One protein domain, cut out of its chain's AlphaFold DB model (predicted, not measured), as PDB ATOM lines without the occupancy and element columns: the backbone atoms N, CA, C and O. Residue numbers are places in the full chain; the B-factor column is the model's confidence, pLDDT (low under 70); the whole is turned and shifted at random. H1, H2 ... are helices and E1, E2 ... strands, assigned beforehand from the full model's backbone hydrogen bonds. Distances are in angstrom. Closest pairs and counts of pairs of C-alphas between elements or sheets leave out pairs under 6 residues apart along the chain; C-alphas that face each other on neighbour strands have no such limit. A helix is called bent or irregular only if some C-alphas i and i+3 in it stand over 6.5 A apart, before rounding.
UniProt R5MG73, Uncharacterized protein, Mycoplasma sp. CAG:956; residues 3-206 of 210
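This is residues 3 to 206 of the 210 residues of an uncharacterized protein of Mycoplasma sp. CAG:956 (UniProt R5MG73). A small sheet, E1 E4 E5, has the long helix H6 packed along one face, and H6 runs on past the sheet toward one end of an elongated model. Toward the other end, H4 and H5 pack crosswise on H2, with H1 farther out, while the small hairpin E2 and E3 lies over the face of the sheet opposite H6, with E3 near E5. The printed part has 204 residues, with six named helices and five named strands in the order H1 H2 H3 E1 H4 H5 E2 E3 E4 H6 E5; the class is mostly helix. The larger sheet is mixed, in the order E1 E4 E5, and the other is antiparallel. The whole is compact, with a radius of gyration of the C-alphas of 18.5 A and spans of 61 by 36 by 31 A.

In the larger sheet, E1 is residues 77 to 79, E4 153 to 157, 13.1 A long, and E5 201 to 205, ending at C-alpha 205 (-5.608, -24.543, 48.764). H6, residues 168 to 197, begins at C-alpha 168 (-12.630, -7.148, 62.236) and is 42.3 A long. H1 is residues 5 to 11, beginning at C-alpha 5 (-9.136, -42.918, 26.025); H2 is 16 to 37, 31.5 A, and H3 40 to 48. H4 is residues 90 to 102, 18.2 A, and H5 107 to 121, 20.8 A; H5 is irregular, with C-alphas 115 and 118 7.7 A apart. E2 is residues 136 to 138 and E3 147 to 149.

E1 and E4 are antiparallel, with N 78 and O 156 2.9 A apart, within hydrogen-bond range. E4 and E5 are parallel, with N 155 and O 202 at 2.9 A. H6 is on this sheet at a height of 9.1 A, two layers, a helix on one face of a sheet; its closest C-alphas to E5 are Lys 190 and Val 201, 5.9 A. E4, H6 and E5 form a strand-helix-strand unit, parallel strands joined through a helix, with a right-handed crossover. H3 only grazes the sheet; it only just touches H6, with 3 pairs of C-alphas within 8 A, the closest Tyr 43 and Leu 189 at 7.2 A. The closest C-alphas of E3 and E5 are Ala 148 and Thr 202, 5.9 A; in the hairpin E2 and E3, N 137 and O 148 are 2.8 A apart. H2 is the hub: with residues 21 to 26 alone it touches H4, about perpendicular at 85 degrees, closest C-alphas Leu 22 and Leu 96, 6.1 A. With residues 26 to 33 alone it touches H5 at 74 degrees, about perpendicular, closest C-alphas Phe 30 and Ile 113, 6.2 A. H1 is close to H2 but not clearly touching, closest C-alphas Ile 9 and Tyr 19, 7.7 A. In H1, H2, H3, H4 and H6 every O i to N i+4 pair is within hydrogen-bond range; in H5, 9 of 11 are.

The two C-alphas farthest apart are those of Asn 13 and Thr 169, 61.2 A. The printed part has no cut; the links H3 to E1 and H5 to E2 are long. Confidence is under 70 at residues 3 to 10, 58 to 71 and 125 to 130.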
ATOM      1  N   ASN A   3     -13.203 -39.602  22.994       41.75
ATOM      2  CA  ASN A   3     -13.135 -40.655  21.964       41.75
ATOM      3  C   ASN A   3     -11.901 -41.584  21.948       41.75
ATOM      4  O   ASN A   3     -12.024 -42.673  21.404       41.75
ATOM      5  N   LYS A   4     -10.730 -41.211  22.494       51.69
ATOM      6  CA  LYS A   4      -9.493 -42.022  22.347       51.69
ATOM      7  C   LYS A   4      -8.938 -42.656  23.623       51.69
ATOM      8  O   LYS A   4      -8.322 -43.713  23.532       51.69
ATOM      9  N   ASN A   5      -9.236 -42.109  24.804       55.47
ATOM     10  CA  ASN A   5      -9.136 -42.918  26.025       55.47
ATOM     11  C   ASN A   5     -10.101 -44.099  25.910       55.47
ATOM     12  O   ASN A   5      -9.730 -45.218  26.230       55.47
ATOM     13  N   GLU A   6     -11.279 -43.878  25.319       56.97
ATOM     14  CA  GLU A   6     -12.165 -44.961  24.903       56.97
ATOM     15  C   GLU A   6     -11.511 -45.949  23.929       56.97
ATOM     16  O   GLU A   6     -11.752 -47.134  24.079       56.97
ATOM     17  N   GLU A   7     -10.692 -45.527  22.956       59.41
ATOM     18  CA  GLU A   7      -9.983 -46.457  22.051       59.41
ATOM     19  C   GLU A   7      -8.961 -47.328  22.800       59.41
ATOM     20  O   GLU A   7      -8.923 -48.537  22.584       59.41
ATOM     21  N   LEU A   8      -8.177 -46.759  23.725       62.50
ATOM     22  CA  LEU A   8      -7.246 -47.517  24.577       62.50
ATOM     23  C   LEU A   8      -7.987 -48.457  25.540       62.50
ATOM     24  O   LEU A   8      -7.609 -49.620  25.682       62.50
ATOM     25  N   ILE A   9      -9.075 -47.986  26.147       61.94
ATOM     26  CA  ILE A   9      -9.969 -48.774  27.006       61.94
ATOM     27  C   ILE A   9     -10.601 -49.928  26.205       61.94
ATOM     28  O   ILE A   9     -10.539 -51.081  26.635       61.94
ATOM     29  N   LYS A  10     -11.113 -49.646  24.999       61.62
ATOM     30  CA  LYS A  10     -11.672 -50.635  24.058       61.62
ATOM     31  C   LYS A  10     -10.614 -51.640  23.612       61.62
ATOM     32  O   LYS A  10     -10.900 -52.828  23.594       61.62
ATOM     33  N   SER A  11      -9.380 -51.205  23.341       70.38
ATOM     34  CA  SER A  11      -8.275 -52.101  22.954       70.38
ATOM     35  C   SER A  11      -7.902 -53.111  24.044       70.38
ATOM     36  O   SER A  11      -7.347 -54.167  23.753       70.38
ATOM     37  N   LYS A  12      -8.233 -52.803  25.303       79.00
ATOM     38  CA  LYS A  12      -8.019 -53.670  26.465       79.00
ATOM     39  C   LYS A  12      -9.290 -54.405  26.896       79.00
ATOM     40  O   LYS A  12      -9.282 -55.039  27.951       79.00
ATOM     41  N   ASN A  13     -10.350 -54.340  26.082       79.50
ATOM     42  CA  ASN A  13     -11.660 -54.943  26.327       79.50
ATOM     43  C   ASN A  13     -12.248 -54.584  27.702       79.50
ATOM     44  O   ASN A  13     -12.826 -55.438  28.368       79.50
ATOM     45  N   ILE A  14     -12.079 -53.333  28.142       83.06
ATOM     46  CA  ILE A  14     -12.640 -52.837  29.406       83.06
ATOM     47  C   ILE A  14     -13.931 -52.069  29.108       83.06
ATOM     48  O   ILE A  14     -13.944 -51.178  28.255       83.06
ATOM     49  N   SER A  15     -15.023 -52.378  29.810       86.75
ATOM     50  CA  SER A  15     -16.256 -51.581  29.718       86.75
ATOM     51  C   SER A  15     -16.118 -50.250  30.474       86.75
ATOM     52  O   SER A  15     -15.278 -50.112  31.360       86.75
ATOM     53  N   LEU A  16     -16.947 -49.242  30.176       83.62
ATOM     54  CA  LEU A  16     -16.911 -47.969  30.922       83.62
ATOM     55  C   LEU A  16     -17.207 -48.153  32.421       83.62
ATOM     56  O   LEU A  16     -16.602 -47.486  33.261       83.62
ATOM     57  N   GLU A  17     -18.122 -49.066  32.749       88.19
ATOM     58  CA  GLU A  17     -18.451 -49.424  34.130       88.19
ATOM     59  C   GLU A  17     -17.245 -50.056  34.833       88.19
ATOM     60  O   GLU A  17     -16.830 -49.611  35.906       88.19
ATOM     61  N   GLU A  18     -16.626 -51.043  34.184       90.62
ATOM     62  CA  GLU A  18     -15.437 -51.712  34.690       90.62
ATOM     63  C   GLU A  18     -14.271 -50.730  34.860       90.62
ATOM     64  O   GLU A  18     -13.607 -50.734  35.894       90.62
ATOM     65  N   TYR A  19     -14.065 -49.822  33.905       89.38
ATOM     66  CA  TYR A  19     -13.061 -48.765  34.005       89.38
ATOM     67  C   TYR A  19     -13.263 -47.915  35.268       89.38
ATOM     68  O   TYR A  19     -12.311 -47.662  36.007       89.38
ATOM     69  N   GLY A  20     -14.505 -47.517  35.561       88.12
ATOM     70  CA  GLY A  20     -14.840 -46.779  36.781       88.12
ATOM     71  C   GLY A  20     -14.491 -47.548  38.058       88.12
ATOM     72  O   GLY A  20     -13.922 -46.973  38.991       88.12
ATOM     73  N   ILE A  21     -14.778 -48.852  38.090       90.88
ATOM     74  CA  ILE A  21     -14.471 -49.743  39.216       90.88
ATOM     75  C   ILE A  21     -12.960 -49.890  39.415       90.88
ATOM     76  O   ILE A  21     -12.451 -49.688  40.523       90.88
ATOM     77  N   LEU A  22     -12.225 -50.212  38.350       93.75
ATOM     78  CA  LEU A  22     -10.780 -50.425  38.409       93.75
ATOM     79  C   LEU A  22     -10.047 -49.129  38.766       93.75
ATOM     80  O   LEU A  22      -9.113 -49.152  39.564       93.75
ATOM     81  N   LYS A  23     -10.520 -47.978  38.272       91.69
ATOM     82  CA  LYS A  23      -9.987 -46.658  38.627       91.69
ATOM     83  C   LYS A  23     -10.158 -46.364  40.115       91.69
ATOM     84  O   LYS A  23      -9.213 -45.918  40.764       91.69
ATOM     85  N   LYS A  24     -11.343 -46.642  40.676       90.12
ATOM     86  CA  LYS A  24     -11.603 -46.503  42.120       90.12
ATOM     87  C   LYS A  24     -10.725 -47.450  42.941       90.12
ATOM     88  O   LYS A  24     -10.166 -47.024  43.945       90.12
ATOM     89  N   THR A  25     -10.553 -48.685  42.477       93.00
ATOM     90  CA  THR A  25      -9.700 -49.696  43.122       93.00
ATOM     91  C   THR A  25      -8.231 -49.270  43.124       93.00
ATOM     92  O   THR A  25      -7.576 -49.306  44.160       93.00
ATOM     93  N   TYR A  26      -7.710 -48.785  41.994       95.25
ATOM     94  CA  TYR A  26      -6.341 -48.275  41.921       95.25
ATOM     95  C   TYR A  26      -6.139 -47.075  42.850       95.25
ATOM     96  O   TYR A  26      -5.156 -47.029  43.583       95.25
ATOM     97  N   LYS A  27      -7.087 -46.127  42.866       92.56
ATOM     98  CA  LYS A  27      -7.047 -44.969  43.771       92.56
ATOM     99  C   LYS A  27      -6.972 -45.401  45.240       92.56
ATOM    100  O   LYS A  27      -6.111 -44.903  45.953       92.56
ATOM    101  N   GLN A  28      -7.809 -46.350  45.672       90.94
ATOM    102  CA  GLN A  28      -7.757 -46.916  47.031       90.94
ATOM    103  C   GLN A  28      -6.368 -47.469  47.370       90.94
ATOM    104  O   GLN A  28      -5.794 -47.144  48.406       90.94
ATOM    105  N   LEU A  29      -5.818 -48.305  46.489       94.31
ATOM    106  CA  LEU A  29      -4.520 -48.941  46.702       94.31
ATOM    107  C   LEU A  29      -3.374 -47.922  46.697       94.31
ATOM    108  O   LEU A  29      -2.444 -48.043  47.489       94.31
ATOM    109  N   PHE A  30      -3.458 -46.900  45.844       95.00
ATOM    110  CA  PHE A  30      -2.528 -45.775  45.844       95.00
ATOM    111  C   PHE A  30      -2.571 -44.998  47.156       95.00
ATOM    112  O   PHE A  30      -1.525 -44.661  47.702       95.00
ATOM    113  N   GLU A  31      -3.760 -44.739  47.684       91.06
ATOM    114  CA  GLU A  31      -3.935 -44.049  48.957       91.06
ATOM    115  C   GLU A  31      -3.359 -44.858  50.135       91.06
ATOM    116  O   GLU A  31      -2.653 -44.293  50.970       91.06
ATOM    117  N   ILE A  32      -3.553 -46.182  50.153       91.25
ATOM    118  CA  ILE A  32      -2.917 -47.098  51.121       91.25
ATOM    119  C   ILE A  32      -1.389 -47.067  50.988       91.25
ATOM    120  O   ILE A  32      -0.670 -46.927  51.978       91.25
ATOM    121  N   TYR A  33      -0.874 -47.179  49.760       94.12
ATOM    122  CA  TYR A  33       0.561 -47.090  49.488       94.12
ATOM    123  C   TYR A  33       1.143 -45.758  49.980       94.12
ATOM    124  O   TYR A  33       2.181 -45.743  50.637       94.12
ATOM    125  N   LEU A  34       0.450 -44.647  49.720       92.50
ATOM    126  CA  LEU A  34       0.863 -43.318  50.151       92.50
ATOM    127  C   LEU A  34       0.889 -43.197  51.678       92.50
ATOM    128  O   LEU A  34       1.858 -42.662  52.203       92.50
ATOM    129  N   GLN A  35      -0.111 -43.726  52.389       89.06
ATOM    130  CA  GLN A  35      -0.130 -43.725  53.859       89.06
ATOM    131  C   GLN A  35       1.063 -44.459  54.476       89.06
ATOM    132  O   GLN A  35       1.584 -44.024  55.499       89.06
ATOM    133  N   ASN A  36       1.531 -45.535  53.839       91.06
ATOM    134  CA  ASN A  36       2.712 -46.268  54.299       91.06
ATOM    135  C   ASN A  36       4.025 -45.496  54.086       91.06
ATOM    136  O   ASN A  36       5.042 -45.845  54.682       91.06
ATOM    137  N   LYS A  37       4.024 -44.476  53.221       93.56
ATOM    138  CA  LYS A  37       5.199 -43.650  52.905       93.56
ATOM    139  C   LYS A  37       5.149 -42.280  53.587       93.56
ATOM    140  O   LYS A  37       6.192 -41.707  53.877       93.56
ATOM    141  N   VAL A  38       3.952 -41.738  53.816       93.19
ATOM    142  CA  VAL A  38       3.725 -40.405  54.381       93.19
ATOM    143  C   VAL A  38       2.492 -40.421  55.280       93.19
ATOM    144  O   VAL A  38       1.384 -40.722  54.833       93.19
ATOM    145  N   ASP A  39       2.658 -39.991  56.530       91.25
ATOM    146  CA  ASP A  39       1.547 -39.840  57.469       91.25
ATOM    147  C   ASP A  39       0.727 -38.573  57.163       91.25
ATOM    148  O   ASP A  39       0.905 -37.517  57.771       91.25
ATOM    149  N   LEU A  40      -0.193 -38.664  56.199       91.31
ATOM    150  CA  LEU A  40      -1.119 -37.571  55.875       91.31
ATOM    151  C   LEU A  40      -2.041 -37.207  57.046       91.31
ATOM    152  O   LEU A  40      -2.473 -36.058  57.157       91.31
ATOM    153  N   LYS A  41      -2.325 -38.166  57.934       91.06
ATOM    154  CA  LYS A  41      -3.210 -37.965  59.081       91.06
ATOM    155  C   LYS A  41      -2.565 -37.060  60.124       91.06
ATOM    156  O   LYS A  41      -3.263 -36.249  60.726       91.06
ATOM    157  N   LEU A  42      -1.243 -37.121  60.283       94.00
ATOM    158  CA  LEU A  42      -0.487 -36.155  61.082       94.00
ATOM    159  C   LEU A  42      -0.747 -34.715  60.618       94.00
ATOM    160  O   LEU A  42      -1.031 -33.848  61.441       94.00
ATOM    161  N   TYR A  43      -0.675 -34.448  59.312       94.75
ATOM    162  CA  TYR A  43      -0.892 -33.104  58.767       94.75
ATOM    163  C   TYR A  43      -2.358 -32.668  58.855       94.75
ATOM    164  O   TYR A  43      -2.627 -31.521  59.205       94.75
ATOM    165  N   ASP A  44      -3.303 -33.577  58.613       92.88
ATOM    166  CA  ASP A  44      -4.736 -33.309  58.787       92.88
ATOM    167  C   ASP A  44      -5.052 -32.937  60.248       92.88
ATOM    168  O   ASP A  44      -5.716 -31.937  60.521       92.88
ATOM    169  N   ASN A  45      -4.464 -33.669  61.200       94.31
ATOM    170  CA  ASN A  45      -4.588 -33.393  62.629       94.31
ATOM    171  C   ASN A  45      -3.940 -32.065  63.040       94.31
ATOM    172  O   ASN A  45      -4.467 -31.399  63.928       94.31
ATOM    173  N   LYS A  46      -2.834 -31.643  62.409       96.12
ATOM    174  CA  LYS A  46      -2.251 -30.311  62.657       96.12
ATOM    175  C   LYS A  46      -3.246 -29.200  62.317       96.12
ATOM    176  O   LYS A  46      -3.327 -28.231  63.061       96.12
ATOM    177  N   ILE A  47      -4.002 -29.333  61.221       94.38
ATOM    178  CA  ILE A  47      -5.048 -28.363  60.854       94.38
ATOM    179  C   ILE A  47      -6.179 -28.419  61.885       94.38
ATOM    180  O   ILE A  47      -6.530 -27.391  62.467       94.38
ATOM    181  N   LYS A  48      -6.692 -29.627  62.153       92.56
ATOM    182  CA  LYS A  48      -7.806 -29.880  63.077       92.56
ATOM    183  C   LYS A  48      -7.561 -29.339  64.487       92.56
ATOM    184  O   LYS A  48      -8.460 -28.756  65.079       92.56
ATOM    185  N   ASN A  49      -6.360 -29.554  65.016       93.44
ATOM    186  CA  ASN A  49      -5.994 -29.209  66.389       93.44
ATOM    187  C   ASN A  49      -5.355 -27.818  66.501       93.44
ATOM    188  O   ASN A  49      -4.843 -27.471  67.561       93.44
ATOM    189  N   SER A  50      -5.322 -27.038  65.417       93.69
ATOM    190  CA  SER A  50      -4.856 -25.657  65.501       93.69
ATOM    191  C   SER A  50      -5.919 -24.769  66.150       93.69
ATOM    192  O   SER A  50      -7.107 -24.876  65.848       93.69
ATOM    193  N   ASP A  51      -5.486 -23.805  66.962       91.81
ATOM    194  CA  ASP A  51      -6.379 -22.806  67.573       91.81
ATOM    195  C   ASP A  51      -6.940 -21.785  66.567       91.81
ATOM    196  O   ASP A  51      -7.711 -20.891  66.924       91.81
ATOM    197  N   LEU A  52      -6.570 -21.930  65.291       91.81
ATOM    198  CA  LEU A  52      -6.860 -20.995  64.212       91.81
ATOM    199  C   LEU A  52      -8.274 -21.150  63.643       91.81
ATOM    200  O   LEU A  52      -8.633 -20.413  62.736       91.81
ATOM    201  N   ASP A  53      -9.102 -22.059  64.166       90.12
ATOM    202  CA  ASP A  53     -10.517 -22.188  63.788       90.12
ATOM    203  C   ASP A  53     -10.717 -22.469  62.284       90.12
ATOM    204  O   ASP A  53     -11.412 -21.757  61.550       90.12
ATOM    205  N   PHE A  54     -10.044 -23.504  61.776       90.25
ATOM    206  CA  PHE A  54     -10.373 -24.073  60.470       90.25
ATOM    207  C   PHE A  54     -11.650 -24.910  60.596       90.25
ATOM    208  O   PHE A  54     -11.597 -26.071  61.007       90.25
ATOM    209  N   GLY A  55     -12.799 -24.344  60.215       87.44
ATOM    210  CA  GLY A  55     -14.023 -25.131  60.077       87.44
ATOM    211  C   GLY A  55     -13.816 -26.305  59.120       87.44
ATOM    212  O   GLY A  55     -12.966 -26.249  58.229       87.44
ATOM    213  N   ILE A  56     -14.580 -27.380  59.288       82.81
ATOM    214  CA  ILE A  56     -14.501 -28.536  58.389       82.81
ATOM    215  C   ILE A  56     -15.118 -28.142  57.046       82.81
ATOM    216  O   ILE A  56     -16.248 -27.656  56.978       82.81
ATOM    217  N   GLY A  57     -14.346 -28.297  55.973       70.75
ATOM    218  CA  GLY A  57     -14.850 -28.101  54.622       70.75
ATOM    219  C   GLY A  57     -15.557 -29.366  54.157       70.75
ATOM    220  O   GLY A  57     -14.985 -30.443  54.240       70.75
ATOM    221  N   HIS A  58     -16.775 -29.247  53.636       68.94
ATOM    222  CA  HIS A  58     -17.424 -30.340  52.911       68.94
ATOM    223  C   HIS A  58     -17.219 -30.096  51.418       68.94
ATOM    224  O   HIS A  58     -17.852 -29.192  50.860       68.94
ATOM    225  N   PRO A  59     -16.310 -30.822  50.747       64.81
ATOM    226  CA  PRO A  59     -16.061 -30.568  49.343       64.81
ATOM    227  C   PRO A  59     -17.308 -30.937  48.538       64.81
ATOM    228  O   PRO A  59     -17.799 -32.062  48.595       64.81
ATOM    229  N   THR A  60     -17.831 -29.999  47.757       62.50
ATOM    230  CA  THR A  60     -18.893 -30.290  46.793       62.50
ATOM    231  C   THR A  60     -18.309 -30.973  45.554       62.50
ATOM    232  O   THR A  60     -17.126 -30.815  45.247       62.50
ATOM    233  N   LYS A  61     -19.142 -31.667  44.763       55.88
ATOM    234  CA  LYS A  61     -18.729 -32.208  43.449       55.88
ATOM    235  C   LYS A  61     -18.118 -31.143  42.526       55.88
ATOM    236  O   LYS A  61     -17.271 -31.460  41.709       55.88
ATOM    237  N   SER A  62     -18.500 -29.873  42.664       53.25
ATOM    238  CA  SER A  62     -17.898 -28.764  41.907       53.25
ATOM    239  C   SER A  62     -16.469 -28.414  42.343       53.25
ATOM    240  O   SER A  62     -15.711 -27.836  41.565       53.25
ATOM    241  N   ASN A  63     -16.079 -28.771  43.569       50.41
ATOM    242  CA  ASN A  63     -14.748 -28.508  44.107       50.41
ATOM    243  C   ASN A  63     -13.725 -29.573  43.702       50.41
ATOM    244  O   ASN A  63     -12.534 -29.380  43.967       50.41
ATOM    245  N   LEU A  64     -14.156 -30.680  43.094       55.53
ATOM    246  CA  LEU A  64     -13.337 -31.861  42.868       55.53
ATOM    247  C   LEU A  64     -13.649 -32.477  41.507       55.53
ATOM    248  O   LEU A  64     -14.795 -32.750  41.185       55.53
ATOM    249  N   ILE A  65     -12.613 -32.733  40.709       51.81
ATOM    250  CA  ILE A  65     -12.769 -33.341  39.377       51.81
ATOM    251  C   ILE A  65     -13.253 -34.803  39.462       51.81
ATOM    252  O   ILE A  65     -13.788 -35.327  38.491       51.81
ATOM    253  N   ASN A  66     -13.109 -35.458  40.618       52.78
ATOM    254  CA  ASN A  66     -13.444 -36.865  40.823       52.78
ATOM    255  C   ASN A  66     -14.163 -37.081  42.163       52.78
ATOM    256  O   ASN A  66     -13.951 -36.315  43.104       52.78
ATOM    257  N   ASP A  67     -14.948 -38.165  42.255       52.06
ATOM    258  CA  ASP A  67     -15.507 -38.671  43.515       52.06
ATOM    259  C   ASP A  67     -14.399 -38.726  44.591       52.06
ATOM    260  O   ASP A  67     -13.317 -39.302  44.376       52.06
ATOM    261  N   LEU A  68     -14.661 -38.120  45.753       54.03
ATOM    262  CA  LEU A  68     -13.844 -38.322  46.945       54.03
ATOM    263  C   LEU A  68     -13.862 -39.807  47.273       54.03
ATOM    264  O   LEU A  68     -14.895 -40.367  47.624       54.03
ATOM    265  N   GLY A  69     -12.710 -40.451  47.125       50.78
ATOM    266  CA  GLY A  69     -12.480 -41.683  47.850       50.78
ATOM    267  C   GLY A  69     -12.140 -41.238  49.257       50.78
ATOM    268  O   GLY A  69     -11.068 -40.688  49.461       50.78
ATOM    269  N   GLU A  70     -13.059 -41.380  50.204       56.66
ATOM    270  CA  GLU A  70     -12.798 -41.065  51.613       56.66
ATOM    271  C   GLU A  70     -12.031 -42.207  52.305       56.66
ATOM    272  O   GLU A  70     -12.273 -42.509  53.469       56.66
ATOM    273  N   TYR A  71     -11.107 -42.889  51.617       63.03
ATOM    274  CA  TYR A  71     -10.476 -44.083  52.192       63.03
ATOM    275  C   TYR A  71      -9.508 -43.748  53.322       63.03
ATOM    276  O   TYR A  71      -9.287 -44.570  54.206       63.03
ATOM    277  N   LEU A  72      -8.974 -42.525  53.335       71.44
ATOM    278  CA  LEU A  72      -8.034 -42.081  54.362       71.44
ATOM    279  C   LEU A  72      -8.693 -41.412  55.575       71.44
ATOM    280  O   LEU A  72      -7.995 -41.129  56.549       71.44
ATOM    281  N   GLY A  73     -10.010 -41.166  55.542       79.44
ATOM    282  CA  GLY A  73     -10.737 -40.515  56.640       79.44
ATOM    283  C   GLY A  73     -10.179 -39.136  57.026       79.44
ATOM    284  O   GLY A  73     -10.140 -38.800  58.210       79.44
ATOM    285  N   LEU A  74      -9.683 -38.377  56.042       85.25
ATOM    286  CA  LEU A  74      -9.103 -37.040  56.217       85.25
ATOM    287  C   LEU A  74     -10.193 -35.967  56.082       85.25
ATOM    288  O   LEU A  74     -11.101 -36.104  55.262       85.25
ATOM    289  N   ASN A  75     -10.093 -34.894  56.868       86.50
ATOM    290  CA  ASN A  75     -11.110 -33.835  56.921       86.50
ATOM    291  C   ASN A  75     -10.744 -32.601  56.091       86.50
ATOM    292  O   ASN A  75     -11.620 -31.814  55.741       86.50
ATOM    293  N   TYR A  76      -9.456 -32.400  55.822       89.19
ATOM    294  CA  TYR A  76      -8.939 -31.188  55.197       89.19
ATOM    295  C   TYR A  76      -8.076 -31.490  53.974       89.19
ATOM    296  O   TYR A  76      -8.051 -30.687  53.042       89.19
ATOM    297  N   ILE A  77      -7.357 -32.616  53.966       90.19
ATOM    298  CA  ILE A  77      -6.374 -32.962  52.932       90.19
ATOM    299  C   ILE A  77      -6.946 -34.007  51.968       90.19
ATOM    300  O   ILE A  77      -7.281 -35.118  52.367       90.19
ATOM    301  N   TYR A  78      -6.982 -33.677  50.675       87.50
ATOM    302  CA  TYR A  78      -7.582 -34.517  49.636       87.50
ATOM    303  C   TYR A  78      -6.652 -34.721  48.441       87.50
ATOM    304  O   TYR A  78      -6.037 -33.772  47.964       87.50
ATOM    305  N   ILE A  79      -6.605 -35.934  47.888       88.56
ATOM    306  CA  ILE A  79      -5.910 -36.216  46.622       88.56
ATOM    307  C   ILE A  79      -6.907 -36.051  45.480       88.56
ATOM    308  O   ILE A  79      -7.936 -36.731  45.426       88.56
ATOM    309  N   ILE A  80      -6.601 -35.137  44.562       87.19
ATOM    310  CA  ILE A  80      -7.544 -34.715  43.516       87.19
ATOM    311  C   ILE A  80      -7.096 -35.092  42.105       87.19
ATOM    312  O   ILE A  80      -7.697 -34.646  41.124       87.19
ATOM    313  N   ASN A  81      -6.043 -35.904  41.993       88.19
ATOM    314  CA  ASN A  81      -5.586 -36.423  40.717       88.19
ATOM    315  C   ASN A  81      -6.676 -37.186  39.974       88.19
ATOM    316  O   ASN A  81      -7.597 -37.782  40.543       88.19
ATOM    317  N   ASP A  82      -6.507 -37.181  38.661       84.56
ATOM    318  CA  ASP A  82      -7.082 -38.197  37.809       84.56
ATOM    319  C   ASP A  82      -6.163 -39.423  37.796       84.56
ATOM    320  O   ASP A  82      -4.952 -39.281  37.957       84.56
ATOM    321  N   PHE A  83      -6.741 -40.607  37.617       88.12
ATOM    322  CA  PHE A  83      -6.005 -41.871  37.589       88.12
ATOM    323  C   PHE A  83      -6.236 -42.538  36.237       88.12
ATOM    324  O   PHE A  83      -7.327 -43.052  35.976       88.12
ATOM    325  N   PHE A  84      -5.210 -42.499  35.389       87.88
ATOM    326  CA  PHE A  84      -5.220 -43.005  34.017       87.88
ATOM    327  C   PHE A  84      -4.864 -44.492  33.980       87.88
ATOM    328  O   PHE A  84      -3.779 -44.891  33.545       87.88
ATOM    329  N   ILE A  85      -5.765 -45.330  34.499       90.69
ATOM    330  CA  ILE A  85      -5.543 -46.782  34.586       90.69
ATOM    331  C   ILE A  85      -5.435 -47.457  33.213       90.69
ATOM    332  O   ILE A  85      -4.915 -48.562  33.113       90.69
ATOM    333  N   GLU A  86      -5.861 -46.796  32.137       86.75
ATOM    334  CA  GLU A  86      -5.657 -47.248  30.762       86.75
ATOM    335  C   GLU A  86      -4.177 -47.348  30.383       86.75
ATOM    336  O   GLU A  86      -3.855 -47.962  29.369       86.75
ATOM    337  N   LYS A  87      -3.262 -46.798  31.187       87.38
ATOM    338  CA  LYS A  87      -1.812 -46.954  31.013       87.38
ATOM    339  C   LYS A  87      -1.264 -48.261  31.577       87.38
ATOM    340  O   LYS A  87      -0.201 -48.697  31.151       87.38
ATOM    341  N   LEU A  88      -2.001 -48.913  32.472       91.19
ATOM    342  CA  LEU A  88      -1.612 -50.198  33.047       91.19
ATOM    343  C   LEU A  88      -1.651 -51.301  31.989       91.19
ATOM    344  O   LEU A  88      -2.531 -51.334  31.128       91.19
ATOM    345  N   SER A  89      -0.714 -52.234  32.051       91.38
ATOM    346  CA  SER A  89      -0.727 -53.453  31.245       91.38
ATOM    347  C   SER A  89      -1.935 -54.340  31.571       91.38
ATOM    348  O   SER A  89      -2.578 -54.209  32.611       91.38
ATOM    349  N   ILE A  90      -2.238 -55.295  30.686       91.50
ATOM    350  CA  ILE A  90      -3.342 -56.249  30.892       91.50
ATOM    351  C   ILE A  90      -3.151 -57.050  32.191       91.50
ATOM    352  O   ILE A  90      -4.119 -57.289  32.909       91.50
ATOM    353  N   ASN A  91      -1.911 -57.418  32.529       93.62
ATOM    354  CA  ASN A  91      -1.607 -58.148  33.762       93.62
ATOM    355  C   ASN A  91      -1.878 -57.301  35.013       93.62
ATOM    356  O   ASN A  91      -2.466 -57.796  35.969       93.62
ATOM    357  N   GLU A  92      -1.507 -56.022  34.986       95.88
ATOM    358  CA  GLU A  92      -1.751 -55.081  36.087       95.88
ATOM    359  C   GLU A  92      -3.253 -54.791  36.249       95.88
ATOM    360  O   GLU A  92      -3.776 -54.744  37.360       95.88
ATOM    361  N   LEU A  93      -3.990 -54.695  35.140       95.12
ATOM    362  CA  LEU A  93      -5.451 -54.592  35.159       95.12
ATOM    363  C   LEU A  93      -6.111 -55.860  35.719       95.12
ATOM    364  O   LEU A  93      -7.064 -55.766  36.490       95.12
ATOM    365  N   ASN A  94      -5.597 -57.043  35.377       94.25
ATOM    366  CA  ASN A  94      -6.062 -58.309  35.947       94.25
ATOM    367  C   ASN A  94      -5.810 -58.393  37.456       94.25
ATOM    368  O   ASN A  94      -6.646 -58.935  38.174       94.25
ATOM    369  N   GLU A  95      -4.709 -57.830  37.948       96.19
ATOM    370  CA  GLU A  95      -4.455 -57.737  39.386       96.19
ATOM    371  C   GLU A  95      -5.493 -56.839  40.078       96.19
ATOM    372  O   GLU A  95      -6.078 -57.241  41.080       96.19
ATOM    373  N   LEU A  96      -5.828 -55.677  39.502       96.44
ATOM    374  CA  LEU A  96      -6.912 -54.832  40.026       96.44
ATOM    375  C   LEU A  96      -8.274 -55.545  40.025       96.44
ATOM    376  O   LEU A  96      -9.041 -55.394  40.976       96.44
ATOM    377  N   ARG A  97      -8.576 -56.337  38.985       95.56
ATOM    378  CA  ARG A  97      -9.804 -57.152  38.923       95.56
ATOM    379  C   ARG A  97      -9.869 -58.147  40.075       95.56
ATOM    380  O   ARG A  97     -10.902 -58.221  40.736       95.56
ATOM    381  N   LYS A  98      -8.771 -58.863  40.342       95.81
ATOM    382  CA  LYS A  98      -8.680 -59.802  41.469       95.81
ATOM    383  C   LYS A  98      -8.909 -59.094  42.795       95.81
ATOM    384  O   LYS A  98      -9.763 -59.521  43.561       95.81
ATOM    385  N   VAL A  99      -8.243 -57.960  43.026       96.19
ATOM    386  CA  VAL A  99      -8.437 -57.165  44.251       96.19
ATOM    387  C   VAL A  99      -9.894 -56.745  44.413       96.19
ATOM    388  O   VAL A  99     -10.464 -56.860  45.499       96.19
ATOM    389  N   TYR A 100     -10.526 -56.282  43.335       93.94
ATOM    390  CA  TYR A 100     -11.928 -55.887  43.370       93.94
ATOM    391  C   TYR A 100     -12.871 -57.062  43.678       93.94
ATOM    392  O   TYR A 100     -13.828 -56.874  44.434       93.94
ATOM    393  N   GLN A 101     -12.617 -58.245  43.114       94.62
ATOM    394  CA  GLN A 101     -13.429 -59.451  43.309       94.62
ATOM    395  C   GLN A 101     -13.236 -60.057  44.704       94.62
ATOM    396  O   GLN A 101     -14.210 -60.367  45.385       94.62
ATOM    397  N   GLU A 102     -11.989 -60.180  45.149       95.31
ATOM    398  CA  GLU A 102     -11.614 -60.843  46.402       95.31
ATOM    399  C   GLU A 102     -11.669 -59.908  47.617       95.31
ATOM    400  O   GLU A 102     -11.625 -60.373  48.757       95.31
ATOM    401  N   LYS A 103     -11.746 -58.589  47.388       91.56
ATOM    402  CA  LYS A 103     -11.672 -57.533  48.418       91.56
ATOM    403  C   LYS A 103     -10.408 -57.621  49.278       91.56
ATOM    404  O   LYS A 103     -10.398 -57.191  50.430       91.56
ATOM    405  N   LYS A 104      -9.338 -58.178  48.713       92.44
ATOM    406  CA  LYS A 104      -8.037 -58.375  49.353       92.44
ATOM    407  C   LYS A 104      -6.938 -57.953  48.392       92.44
ATOM    408  O   LYS A 104      -7.072 -58.109  47.185       92.44
ATOM    409  N   TYR A 105      -5.852 -57.434  48.941       93.62
ATOM    410  CA  TYR A 105      -4.632 -57.143  48.203       93.62
ATOM    411  C   TYR A 105      -3.449 -57.781  48.923       93.62
ATOM    412  O   TYR A 105      -3.518 -58.082  50.116       93.62
ATOM    413  N   ASN A 106      -2.371 -58.009  48.186       93.00
ATOM    414  CA  ASN A 106      -1.145 -58.599  48.710       93.00
ATOM    415  C   ASN A 106       0.051 -57.670  48.435       93.00
ATOM    416  O   ASN A 106      -0.095 -56.571  47.896       93.00
ATOM    417  N   ILE A 107       1.249 -58.113  48.814       92.75
ATOM    418  CA  ILE A 107       2.474 -57.331  48.620       92.75
ATOM    419  C   ILE A 107       2.776 -57.046  47.140       92.75
ATOM    420  O   ILE A 107       3.195 -55.939  46.815       92.75
ATOM    421  N   ASN A 108       2.479 -57.982  46.232       93.62
ATOM    422  CA  ASN A 108       2.676 -57.787  44.793       93.62
ATOM    423  C   ASN A 108       1.740 -56.701  44.255       93.62
ATOM    424  O   ASN A 108       2.153 -55.898  43.419       93.62
ATOM    425  N   THR A 109       0.509 -56.625  44.770       95.94
ATOM    426  CA  THR A 109      -0.416 -55.535  44.447       95.94
ATOM    427  C   THR A 109       0.183 -54.176  44.836       95.94
ATOM    428  O   THR A 109       0.133 -53.237  44.048       95.94
ATOM    429  N   ILE A 110       0.794 -54.056  46.018       95.69
ATOM    430  CA  ILE A 110       1.430 -52.801  46.460       95.69
ATOM    431  C   ILE A 110       2.676 -52.473  45.626       95.69
ATOM    432  O   ILE A 110       2.845 -51.325  45.217       95.69
ATOM    433  N   MET A 111       3.504 -53.468  45.295       96.19
ATOM    434  CA  MET A 111       4.654 -53.283  44.401       96.19
ATOM    435  C   MET A 111       4.230 -52.815  43.003       96.19
ATOM    436  O   MET A 111       4.903 -51.987  42.389       96.19
ATOM    437  N   MET A 112       3.092 -53.304  42.498       97.44
ATOM    438  CA  MET A 112       2.508 -52.815  41.249       97.44
ATOM    439  C   MET A 112       2.160 -51.327  41.349       97.44
ATOM    440  O   MET A 112       2.486 -50.568  40.436       97.44
ATOM    441  N   ILE A 113       1.521 -50.895  42.440       97.62
ATOM    442  CA  ILE A 113       1.219 -49.475  42.661       97.62
ATOM    443  C   ILE A 113       2.506 -48.655  42.673       97.62
ATOM    444  O   ILE A 113       2.600 -47.701  41.906       97.62
ATOM    445  N   GLU A 114       3.504 -49.050  43.468       97.12
ATOM    446  CA  GLU A 114       4.808 -48.374  43.572       97.12
ATOM    447  C   GLU A 114       5.497 -48.220  42.210       97.12
ATOM    448  O   GLU A 114       6.043 -47.164  41.900       97.12
ATOM    449  N   LYS A 115       5.416 -49.235  41.349       96.56
ATOM    450  CA  LYS A 115       5.988 -49.173  40.002       96.56
ATOM    451  C   LYS A 115       5.227 -48.229  39.062       96.56
ATOM    452  O   LYS A 115       5.837 -47.652  38.169       96.56
ATOM    453  N   THR A 116       3.909 -48.096  39.223       96.06
ATOM    454  CA  THR A 116       3.032 -47.521  38.183       96.06
ATOM    455  C   THR A 116       2.448 -46.150  38.519       96.06
ATOM    456  O   THR A 116       1.990 -45.458  37.610       96.06
ATOM    457  N   TYR A 117       2.462 -45.708  39.783       95.50
ATOM    458  CA  TYR A 117       1.713 -44.507  40.186       95.50
ATOM    459  C   TYR A 117       2.146 -43.241  39.452       95.50
ATOM    460  O   TYR A 117       1.295 -42.426  39.109       95.50
ATOM    461  N   LYS A 118       3.442 -43.071  39.160       93.12
ATOM    462  CA  LYS A 118       3.925 -41.894  38.419       93.12
ATOM    463  C   LYS A 118       3.297 -41.832  37.029       93.12
ATOM    464  O   LYS A 118       2.809 -40.779  36.632       93.12
ATOM    465  N   ASP A 119       3.226 -42.964  36.337       89.69
ATOM    466  CA  ASP A 119       2.654 -43.043  34.995       89.69
ATOM    467  C   ASP A 119       1.136 -42.860  35.007       89.69
ATOM    468  O   ASP A 119       0.598 -42.141  34.158       89.69
ATOM    469  N   VAL A 120       0.460 -43.474  35.986       91.50
ATOM    470  CA  VAL A 120      -1.002 -43.420  36.154       91.50
ATOM    471  C   VAL A 120      -1.483 -42.036  36.593       91.50
ATOM    472  O   VAL A 120      -2.580 -41.637  36.206       91.50
ATOM    473  N   LEU A 121      -0.698 -41.286  37.371       90.12
ATOM    474  CA  LEU A 121      -1.020 -39.904  37.754       90.12
ATOM    475  C   LEU A 121      -0.693 -38.906  36.642       90.12
ATOM    476  O   LEU A 121      -1.374 -37.886  36.512       90.12
ATOM    477  N   ASN A 122       0.354 -39.181  35.862       85.06
ATOM    478  CA  ASN A 122       0.810 -38.282  34.818       85.06
ATOM    479  C   ASN A 122      -0.265 -38.138  33.735       85.06
ATOM    480  O   ASN A 122      -0.690 -39.112  33.125       85.06
ATOM    481  N   ASN A 123      -0.681 -36.914  33.437       76.62
ATOM    482  CA  ASN A 123      -1.596 -36.614  32.342       76.62
ATOM    483  C   ASN A 123      -0.860 -36.196  31.064       76.62
ATOM    484  O   ASN A 123      -1.283 -35.274  30.379       76.62
ATOM    485  N   ASN A 124       0.257 -36.828  30.726       73.56
ATOM    486  CA  ASN A 124       1.031 -36.497  29.531       73.56
ATOM    487  C   ASN A 124       0.345 -36.857  28.201       73.56
ATOM    488  O   ASN A 124       1.008 -36.866  27.172       73.56
ATOM    489  N   PHE A 125      -0.954 -37.157  28.180       66.25
ATOM    490  CA  PHE A 125      -1.678 -37.524  26.969       66.25
ATOM    491  C   PHE A 125      -2.696 -36.439  26.603       66.25
ATOM    492  O   PHE A 125      -3.750 -36.309  27.221       66.25
ATOM    493  N   VAL A 126      -2.378 -35.637  25.583       64.19
ATOM    494  CA  VAL A 126      -3.202 -34.503  25.136       64.19
ATOM    495  C   VAL A 126      -3.405 -34.596  23.632       64.19
ATOM    496  O   VAL A 126      -2.467 -34.854  22.881       64.19
ATOM    497  N   ASN A 127      -4.641 -34.389  23.172       60.34
ATOM    498  CA  ASN A 127      -4.997 -34.429  21.746       60.34
ATOM    499  C   ASN A 127      -4.533 -35.712  21.026       60.34
ATOM    500  O   ASN A 127      -4.162 -35.682  19.854       60.34
ATOM    501  N   GLY A 128      -4.549 -36.848  21.732       55.88
ATOM    502  CA  GLY A 128      -4.155 -38.143  21.178       55.88
ATOM    503  C   GLY A 128      -2.645 -38.347  21.028       55.88
ATOM    504  O   GLY A 128      -2.241 -39.278  20.336       55.88
ATOM    505  N   LYS A 129      -1.813 -37.491  21.635       60.38
ATOM    506  CA  LYS A 129      -0.352 -37.609  21.616       60.38
ATOM    507  C   LYS A 129       0.209 -37.581  23.029       60.38
ATOM    508  O   LYS A 129      -0.248 -36.810  23.873       60.38
ATOM    509  N   TYR A 130       1.232 -38.400  23.253       67.94
ATOM    510  CA  TYR A 130       2.082 -38.250  24.423       67.94
ATOM    511  C   TYR A 130       2.922 -36.985  24.257       67.94
ATOM    512  O   TYR A 130       3.621 -36.818  23.259       67.94
ATOM    513  N   ILE A 131       2.811 -36.082  25.221       75.25
ATOM    514  CA  ILE A 131       3.652 -34.901  25.342       75.25
ATOM    515  C   ILE A 131       4.763 -35.259  26.323       75.25
ATOM    516  O   ILE A 131       4.496 -35.601  27.470       75.25
ATOM    517  N   ASN A 132       6.014 -35.193  25.881       70.50
ATOM    518  CA  ASN A 132       7.149 -35.514  26.752       70.50
ATOM    519  C   ASN A 132       7.375 -34.452  27.843       70.50
ATOM    520  O   ASN A 132       8.006 -34.737  28.856       70.50
ATOM    521  N   GLU A 133       6.841 -33.247  27.648       82.25
ATOM    522  CA  GLU A 133       6.982 -32.123  28.567       82.25
ATOM    523  C   GLU A 133       5.750 -31.947  29.475       82.25
ATOM    524  O   GLU A 133       4.611 -31.985  28.995       82.25
ATOM    525  N   PRO A 134       5.950 -31.720  30.787       85.62
ATOM    526  CA  PRO A 134       4.865 -31.384  31.700       85.62
ATOM    527  C   PRO A 134       4.165 -30.081  31.300       85.62
ATOM    528  O   PRO A 134       4.812 -29.091  30.969       85.62
ATOM    529  N   PHE A 135       2.838 -30.048  31.411       86.88
ATOM    530  CA  PHE A 135       2.035 -28.853  31.132       86.88
ATOM    531  C   PHE A 135       1.085 -28.536  32.288       86.88
ATOM    532  O   PHE A 135       0.753 -29.398  33.100       86.88
ATOM    533  N   ASN A 136       0.616 -27.290  32.364       88.88
ATOM    534  CA  ASN A 136      -0.316 -26.863  33.405       88.88
ATOM    535  C   ASN A 136      -1.732 -27.400  33.142       88.88
ATOM    536  O   ASN A 136      -2.362 -27.065  32.139       88.88
ATOM    537  N   ARG A 137      -2.266 -28.184  34.082       86.56
ATOM    538  CA  ARG A 137      -3.645 -28.683  34.096       86.56
ATOM    539  C   ARG A 137      -4.445 -27.983  35.187       86.56
ATOM    540  O   ARG A 137      -3.979 -27.860  36.316       86.56
ATOM    541  N   CYS A 138      -5.661 -27.557  34.856       86.50
ATOM    542  CA  CYS A 138      -6.575 -26.942  35.814       86.50
ATOM    543  C   CYS A 138      -7.365 -28.004  36.593       86.50
ATOM    544  O   CYS A 138      -7.940 -28.912  35.993       86.50
ATOM    545  N   TYR A 139      -7.433 -27.850  37.915       82.44
ATOM    546  CA  TYR A 139      -8.150 -28.711  38.860       82.44
ATOM    547  C   TYR A 139      -9.333 -27.989  39.538       82.44
ATOM    548  O   TYR A 139      -9.537 -28.061  40.752       82.44
ATOM    549  N   GLY A 140     -10.108 -27.238  38.753       79.56
ATOM    550  CA  GLY A 140     -11.245 -26.442  39.220       79.56
ATOM    551  C   GLY A 140     -11.586 -25.310  38.244       79.56
ATOM    552  O   GLY A 140     -11.266 -25.423  37.058       79.56
ATOM    553  N   PRO A 141     -12.191 -24.203  38.721       79.50
ATOM    554  CA  PRO A 141     -12.368 -22.988  37.923       79.50
ATOM    555  C   PRO A 141     -11.048 -22.503  37.312       79.50
ATOM    556  O   PRO A 141     -10.002 -22.620  37.954       79.50
ATOM    557  N   VAL A 142     -11.104 -21.935  36.104       83.81
ATOM    558  CA  VAL A 142      -9.932 -21.496  35.323       83.81
ATOM    559  C   VAL A 142      -9.320 -20.230  35.928       83.81
ATOM    560  O   VAL A 142      -9.535 -19.116  35.464       83.81
ATOM    561  N   ILE A 143      -8.566 -20.408  37.009       82.75
ATOM    562  CA  ILE A 143      -7.833 -19.356  37.716       82.75
ATOM    563  C   ILE A 143      -6.455 -19.884  38.130       82.75
ATOM    564  O   ILE A 143      -6.353 -21.063  38.478       82.75
ATOM    565  N   PRO A 144      -5.401 -19.043  38.164       82.44
ATOM    566  CA  PRO A 144      -4.015 -19.499  38.339       82.44
ATOM    567  C   PRO A 144      -3.782 -20.432  39.537       82.44
ATOM    568  O   PRO A 144      -3.016 -21.383  39.444       82.44
ATOM    569  N   LYS A 145      -4.502 -20.220  40.646       83.56
ATOM    570  CA  LYS A 145      -4.372 -21.016  41.878       83.56
ATOM    571  C   LYS A 145      -4.878 -22.463  41.785       83.56
ATOM    572  O   LYS A 145      -4.724 -23.198  42.751       83.56
ATOM    573  N   ASN A 146      -5.532 -22.840  40.686       86.69
ATOM    574  CA  ASN A 146      -6.061 -24.187  40.466       86.69
ATOM    575  C   ASN A 146      -5.223 -24.992  39.464       86.69
ATOM    576  O   ASN A 146      -5.634 -26.086  39.087       86.69
ATOM    577  N   PHE A 147      -4.089 -24.466  39.001       89.88
ATOM    578  CA  PHE A 147      -3.231 -25.174  38.059       89.88
ATOM    579  C   PHE A 147      -2.136 -25.961  38.778       89.88
ATOM    580  O   PHE A 147      -1.540 -25.489  39.743       89.88
ATOM    581  N   ALA A 148      -1.867 -27.157  38.271       91.88
ATOM    582  CA  ALA A 148      -0.744 -28.000  38.656       91.88
ATOM    583  C   ALA A 148      -0.098 -28.581  37.396       91.88
ATOM    584  O   ALA A 148      -0.769 -28.727  36.372       91.88
ATOM    585  N   LEU A 149       1.185 -28.934  37.463       91.31
ATOM    586  CA  LEU A 149       1.834 -29.627  36.352       91.31
ATOM    587  C   LEU A 149       1.241 -31.031  36.188       91.31
ATOM    588  O   LEU A 149       0.904 -31.698  37.166       91.31
ATOM    589  N   SER A 150       1.105 -31.469  34.939       89.00
ATOM    590  CA  SER A 150       0.423 -32.704  34.545       89.00
ATOM    591  C   SER A 150       1.020 -33.973  35.151       89.00
ATOM    592  O   SER A 150       0.331 -34.983  35.206       89.00
ATOM    593  N   ASP A 151       2.270 -33.928  35.601       89.88
ATOM    594  CA  ASP A 151       3.030 -35.019  36.217       89.88
ATOM    595  C   ASP A 151       3.063 -34.957  37.757       89.88
ATOM    596  O   ASP A 151       3.784 -35.722  38.395       89.88
ATOM    597  N   SER A 152       2.317 -34.030  38.366       92.94
ATOM    598  CA  SER A 152       2.324 -33.834  39.815       92.94
ATOM    599  C   SER A 152       1.294 -34.706  40.527       92.94
ATOM    600  O   SER A 152       0.158 -34.852  40.070       92.94
ATOM    601  N   LEU A 153       1.631 -35.173  41.729       94.19
ATOM    602  CA  LEU A 153       0.621 -35.474  42.738       94.19
ATOM    603  C   LEU A 153      -0.002 -34.147  43.195       94.19
ATOM    604  O   LEU A 153       0.691 -33.232  43.637       94.19
ATOM    605  N   VAL A 154      -1.314 -34.033  43.059       93.06
ATOM    606  CA  VAL A 154      -2.091 -32.838  43.353       93.06
ATOM    607  C   VAL A 154      -2.914 -33.079  44.605       93.06
ATOM    608  O   VAL A 154      -3.864 -33.867  44.624       93.06
ATOM    609  N   ILE A 155      -2.543 -32.355  45.652       92.25
ATOM    610  CA  ILE A 155      -3.242 -32.343  46.930       92.25
ATOM    611  C   ILE A 155      -4.061 -31.067  47.013       92.25
ATOM    612  O   ILE A 155      -3.588 -29.994  46.647       92.25
ATOM    613  N   LYS A 156      -5.285 -31.168  47.518       90.06
ATOM    614  CA  LYS A 156      -6.136 -30.031  47.829       90.06
ATOM    615  C   LYS A 156      -6.366 -29.942  49.327       90.06
ATOM    616  O   LYS A 156      -6.812 -30.914  49.927       90.06
ATOM    617  N   ILE A 157      -6.095 -28.774  49.900       90.94
ATOM    618  CA  ILE A 157      -6.488 -28.442  51.268       90.94
ATOM    619  C   ILE A 157      -7.783 -27.635  51.210       90.94
ATOM    620  O   ILE A 157      -7.818 -26.555  50.610       90.94
ATOM    621  N   ILE A 158      -8.838 -28.173  51.817       87.56
ATOM    622  CA  ILE A 158     -10.177 -27.583  51.861       87.56
ATOM    623  C   ILE A 158     -10.548 -27.373  53.326       87.56
ATOM    624  O   ILE A 158     -10.372 -28.266  54.147       87.56
ATOM    625  N   PHE A 159     -11.060 -26.193  53.657       88.56
ATOM    626  CA  PHE A 159     -11.567 -25.866  54.986       88.56
ATOM    627  C   PHE A 159     -12.818 -24.999  54.851       88.56
ATOM    628  O   PHE A 159     -13.031 -24.330  53.845       88.56
ATOM    629  N   GLY A 160     -13.677 -25.051  55.857       86.62
ATOM    630  CA  GLY A 160     -14.917 -24.298  55.931       86.62
ATOM    631  C   GLY A 160     -14.735 -22.894  56.501       86.62
ATOM    632  O   GLY A 160     -13.625 -22.398  56.725       86.62
ATOM    633  N   LYS A 161     -15.875 -22.254  56.763       86.12
ATOM    634  CA  LYS A 161     -15.933 -20.966  57.462       86.12
ATOM    635  C   LYS A 161     -15.454 -21.110  58.909       86.12
ATOM    636  O   LYS A 161     -15.507 -22.196  59.480       86.12
ATOM    637  N   ASN A 162     -15.026 -19.992  59.488       85.94
ATOM    638  CA  ASN A 162     -14.773 -19.880  60.923       85.94
ATOM    639  C   ASN A 162     -16.017 -20.313  61.712       85.94
ATOM    640  O   ASN A 162     -17.140 -19.989  61.317       85.94
ATOM    641  N   THR A 163     -15.814 -21.034  62.811       85.94
ATOM    642  CA  THR A 163     -16.883 -21.392  63.752       85.94
ATOM    643  C   THR A 163     -17.053 -20.334  64.837       85.94
ATOM    644  O   THR A 163     -18.152 -20.163  65.362       85.94
ATOM    645  N   LYS A 164     -15.987 -19.585  65.141       87.81
ATOM    646  CA  LYS A 164     -16.006 -18.465  66.080       87.81
ATOM    647  C   LYS A 164     -16.437 -17.179  65.374       87.81
ATOM    648  O   LYS A 164     -16.122 -16.953  64.201       87.81
ATOM    649  N   GLN A 165     -17.141 -16.327  66.113       86.50
ATOM    650  CA  GLN A 165     -17.379 -14.943  65.715       86.50
ATOM    651  C   GLN A 165     -16.156 -14.121  66.114       86.50
ATOM    652  O   GLN A 165     -15.720 -14.201  67.257       86.50
ATOM    653  N   TYR A 166     -15.611 -13.376  65.160       87.94
ATOM    654  CA  TYR A 166     -14.473 -12.487  65.357       87.94
ATOM    655  C   TYR A 166     -14.919 -11.067  65.047       87.94
ATOM    656  O   TYR A 166     -15.707 -10.873  64.116       87.94
ATOM    657  N   ASP A 167     -14.387 -10.089  65.773       93.31
ATOM    658  CA  ASP A 167     -14.397  -8.718  65.271       93.31
ATOM    659  C   ASP A 167     -13.419  -8.556  64.089       93.31
ATOM    660  O   ASP A 167     -12.636  -9.456  63.766       93.31
ATOM    661  N   ASP A 168     -13.454  -7.401  63.422       90.81
ATOM    662  CA  ASP A 168     -12.630  -7.148  62.236       90.81
ATOM    663  C   ASP A 168     -11.119  -7.257  62.512       90.81
ATOM    664  O   ASP A 168     -10.349  -7.713  61.659       90.81
ATOM    665  N   THR A 169     -10.668  -6.858  63.702       93.06
ATOM    666  CA  THR A 169      -9.247  -6.880  64.069       93.06
ATOM    667  C   THR A 169      -8.794  -8.306  64.345       93.06
ATOM    668  O   THR A 169      -7.795  -8.760  63.775       93.06
ATOM    669  N   GLU A 170      -9.544  -9.040  65.162       93.12
ATOM    670  CA  GLU A 170      -9.289 -10.446  65.464       93.12
ATOM    671  C   GLU A 170      -9.342 -11.303  64.199       93.12
ATOM    672  O   GLU A 170      -8.483 -12.164  63.987       93.12
ATOM    673  N   TYR A 171     -10.292 -11.018  63.305       90.75
ATOM    674  CA  TYR A 171     -10.411 -11.695  62.025       90.75
ATOM    675  C   TYR A 171      -9.150 -11.511  61.177       90.75
ATOM    676  O   TYR A 171      -8.603 -12.484  60.652       90.75
ATOM    677  N   LEU A 172      -8.648 -10.277  61.059       90.81
ATOM    678  CA  LEU A 172      -7.435  -9.982  60.294       90.81
ATOM    679  C   LEU A 172      -6.195 -10.656  60.890       90.81
ATOM    680  O   LEU A 172      -5.346 -11.147  60.136       90.81
ATOM    681  N   VAL A 173      -6.078 -10.690  62.219       92.94
ATOM    682  CA  VAL A 173      -4.991 -11.392  62.918       92.94
ATOM    683  C   VAL A 173      -5.078 -12.895  62.652       92.94
ATOM    684  O   VAL A 173      -4.093 -13.491  62.204       92.94
ATOM    685  N   ASN A 174      -6.259 -13.497  62.821       92.56
ATOM    686  CA  ASN A 174      -6.473 -14.918  62.569       92.56
ATOM    687  C   ASN A 174      -6.214 -15.277  61.097       92.56
ATOM    688  O   ASN A 174      -5.542 -16.262  60.800       92.56
ATOM    689  N   ALA A 175      -6.655 -14.451  60.146       92.00
ATOM    690  CA  ALA A 175      -6.442 -14.695  58.721       92.00
ATOM    691  C   ALA A 175      -4.951 -14.697  58.331       92.00
ATOM    692  O   ALA A 175      -4.502 -15.540  57.541       92.00
ATOM    693  N   LYS A 176      -4.157 -13.788  58.916       93.50
ATOM    694  CA  LYS A 176      -2.693 -13.774  58.758       93.50
ATOM    695  C   LYS A 176      -2.061 -15.024  59.367       93.50
ATOM    696  O   LYS A 176      -1.234 -15.662  58.711       93.50
ATOM    697  N   ALA A 177      -2.487 -15.409  60.570       95.19
ATOM    698  CA  ALA A 177      -1.998 -16.603  61.251       95.19
ATOM    699  C   ALA A 177      -2.316 -17.886  60.464       95.19
ATOM    700  O   ALA A 177      -1.406 -18.671  60.199       95.19
ATOM    701  N   LYS A 178      -3.552 -18.050  59.966       94.81
ATOM    702  CA  LYS A 178      -3.953 -19.142  59.057       94.81
ATOM    703  C   LYS A 178      -3.070 -19.217  57.823       94.81
ATOM    704  O   LYS A 178      -2.622 -20.296  57.447       94.81
ATOM    705  N   THR A 179      -2.809 -18.075  57.190       94.12
ATOM    706  CA  THR A 179      -1.974 -18.022  55.986       94.12
ATOM    707  C   THR A 179      -0.548 -18.487  56.283       94.12
ATOM    708  O   THR A 179      -0.009 -19.309  55.544       94.12
ATOM    709  N   SER A 180       0.045 -18.004  57.380       95.44
ATOM    710  CA  SER A 180       1.388 -18.411  57.814       95.44
ATOM    711  C   SER A 180       1.446 -19.901  58.156       95.44
ATOM    712  O   SER A 180       2.304 -20.622  57.648       95.44
ATOM    713  N   PHE A 181       0.483 -20.383  58.941       96.69
ATOM    714  CA  PHE A 181       0.354 -21.790  59.307       96.69
ATOM    715  C   PHE A 181       0.248 -22.692  58.074       96.69
ATOM    716  O   PHE A 181       1.020 -23.638  57.930       96.69
ATOM    717  N   LEU A 182      -0.648 -22.365  57.137       95.50
ATOM    718  CA  LEU A 182      -0.811 -23.137  55.909       95.50
ATOM    719  C   LEU A 182       0.443 -23.087  55.030       95.50
ATOM    720  O   LEU A 182       0.686 -24.038  54.303       95.50
ATOM    721  N   ASN A 183       1.221 -21.997  55.026       95.12
ATOM    722  CA  ASN A 183       2.477 -21.943  54.262       95.12
ATOM    723  C   ASN A 183       3.482 -22.968  54.783       95.12
ATOM    724  O   ASN A 183       4.041 -23.724  53.994       95.12
ATOM    725  N   ILE A 184       3.671 -23.002  56.102       96.94
ATOM    726  CA  ILE A 184       4.578 -23.941  56.767       96.94
ATOM    727  C   ILE A 184       4.088 -25.372  56.533       96.94
ATOM    728  O   ILE A 184       4.825 -26.193  55.996       96.94
ATOM    729  N   LEU A 185       2.810 -25.639  56.820       96.88
ATOM    730  CA  LEU A 185       2.216 -26.962  56.652       96.88
ATOM    731  C   LEU A 185       2.311 -27.469  55.208       96.88
ATOM    732  O   LEU A 185       2.663 -28.625  54.997       96.88
ATOM    733  N   CYS A 186       2.028 -26.619  54.214       96.19
ATOM    734  CA  CYS A 186       2.154 -26.997  52.808       96.19
ATOM    735  C   CYS A 186       3.606 -27.302  52.427       96.19
ATOM    736  O   CYS A 186       3.843 -28.271  51.713       96.19
ATOM    737  N   ASN A 187       4.570 -26.496  52.873       96.88
ATOM    738  CA  ASN A 187       5.978 -26.723  52.555       96.88
ATOM    739  C   ASN A 187       6.480 -28.038  53.160       96.88
ATOM    740  O   ASN A 187       7.099 -28.829  52.448       96.88
ATOM    741  N   ASP A 188       6.150 -28.301  54.425       97.38
ATOM    742  CA  ASP A 188       6.529 -29.531  55.121       97.38
ATOM    743  C   ASP A 188       5.888 -30.762  54.472       97.38
ATOM    744  O   ASP A 188       6.576 -31.733  54.164       97.38
ATOM    745  N   LEU A 189       4.577 -30.706  54.202       96.69
ATOM    746  CA  LEU A 189       3.844 -31.792  53.553       96.69
ATOM    747  C   LEU A 189       4.391 -32.076  52.153       96.69
ATOM    748  O   LEU A 189       4.629 -33.230  51.802       96.69
ATOM    749  N   LYS A 190       4.603 -31.022  51.355       97.19
ATOM    750  CA  LYS A 190       5.172 -31.128  50.012       97.19
ATOM    751  C   LYS A 190       6.528 -31.819  50.071       97.19
ATOM    752  O   LYS A 190       6.707 -32.834  49.408       97.19
ATOM    753  N   LYS A 191       7.443 -31.302  50.893       96.56
ATOM    754  CA  LYS A 191       8.789 -31.849  51.051       96.56
ATOM    755  C   LYS A 191       8.744 -33.313  51.489       96.56
ATOM    756  O   LYS A 191       9.366 -34.150  50.846       96.56
ATOM    757  N   GLY A 192       7.939 -33.631  52.504       95.88
ATOM    758  CA  GLY A 192       7.788 -34.994  53.002       95.88
ATOM    759  C   GLY A 192       7.314 -35.973  51.928       95.88
ATOM    760  O   GLY A 192       7.830 -37.084  51.844       95.88
ATOM    761  N   ILE A 193       6.381 -35.575  51.062       96.25
ATOM    762  CA  ILE A 193       5.938 -36.440  49.963       96.25
ATOM    763  C   ILE A 193       6.982 -36.530  48.848       96.25
ATOM    764  O   ILE A 193       7.257 -37.629  48.371       96.25
ATOM    765  N   GLU A 194       7.570 -35.408  48.432       96.44
ATOM    766  CA  GLU A 194       8.574 -35.395  47.362       96.44
ATOM    767  C   GLU A 194       9.802 -36.245  47.730       96.44
ATOM    768  O   GLU A 194      10.291 -36.993  46.887       96.44
ATOM    769  N   GLU A 195      10.245 -36.213  48.989       96.12
ATOM    770  CA  GLU A 195      11.365 -37.024  49.489       96.12
ATOM    771  C   GLU A 195      11.028 -38.521  49.562       96.12
ATOM    772  O   GLU A 195      11.845 -39.350  49.166       96.12
ATOM    773  N   ASN A 196       9.822 -38.886  50.016       95.38
ATOM    774  CA  ASN A 196       9.440 -40.293  50.196       95.38
ATOM    775  C   ASN A 196       8.942 -40.974  48.911       95.38
ATOM    776  O   ASN A 196       9.034 -42.195  48.786       95.38
ATOM    777  N   LEU A 197       8.388 -40.213  47.961       93.94
ATOM    778  CA  LEU A 197       7.821 -40.744  46.718       93.94
ATOM    779  C   LEU A 197       8.606 -40.329  45.467       93.94
ATOM    780  O   LEU A 197       8.336 -40.853  44.388       93.94
ATOM    781  N   GLY A 198       9.541 -39.382  45.528       92.50
ATOM    782  CA  GLY A 198      10.280 -38.933  44.341       92.50
ATOM    783  C   GLY A 198       9.365 -38.526  43.176       92.50
ATOM    784  O   GLY A 198       9.657 -38.834  42.016       92.50
ATOM    785  N   ILE A 199       8.205 -37.941  43.483       92.06
ATOM    786  CA  ILE A 199       7.233 -37.397  42.529       92.06
ATOM    787  C   ILE A 199       7.027 -35.929  42.864       92.06
ATOM    788  O   ILE A 199       6.989 -35.582  44.038       92.06
ATOM    789  N   ARG A 200       6.867 -35.077  41.851       93.62
ATOM    790  CA  ARG A 200       6.532 -33.665  42.055       93.62
ATOM    791  C   ARG A 200       5.183 -33.540  42.760       93.62
ATOM    792  O   ARG A 200       4.234 -34.242  42.409       93.62
ATOM    793  N   VAL A 201       5.070 -32.600  43.692       95.62
ATOM    794  CA  VAL A 201       3.821 -32.341  44.410       95.62
ATOM    795  C   VAL A 201       3.376 -30.899  44.217       95.62
ATOM    796  O   VAL A 201       4.144 -29.947  44.377       95.62
ATOM    797  N   THR A 202       2.091 -30.736  43.916       95.06
ATOM    798  CA  THR A 202       1.416 -29.440  43.921       95.06
ATOM    799  C   THR A 202       0.318 -29.451  44.975       95.06
ATOM    800  O   THR A 202      -0.581 -30.288  44.928       95.06
ATOM    801  N   ILE A 203       0.370 -28.507  45.915       94.69
ATOM    802  CA  ILE A 203      -0.688 -28.321  46.911       94.69
ATOM    803  C   ILE A 203      -1.536 -27.120  46.506       94.69
ATOM    804  O   ILE A 203      -1.077 -25.977  46.520       94.69
ATOM    805  N   LEU A 204      -2.790 -27.388  46.166       91.62
ATOM    806  CA  LEU A 204      -3.820 -26.391  45.928       91.62
ATOM    807  C   LEU A 204      -4.557 -26.136  47.241       91.62
ATOM    808  O   LEU A 204      -4.869 -27.061  47.984       91.62
ATOM    809  N   ARG A 205      -4.866 -24.882  47.546       87.00
ATOM    810  CA  ARG A 205      -5.608 -24.543  48.764       87.00
ATOM    811  C   ARG A 205      -6.503 -23.348  48.538       87.00
ATOM    812  O   ARG A 205      -6.244 -22.500  47.675       87.00
ATOM    813  N   GLU A 206      -7.558 -23.277  49.329       77.25
ATOM    814  CA  GLU A 206      -8.436 -22.120  49.324       77.25
ATOM    815  C   GLU A 206      -7.699 -20.879  49.842       77.25
ATOM    816  O   GLU A 206      -6.760 -20.960  50.639       77.25
TER     817      GLU A 206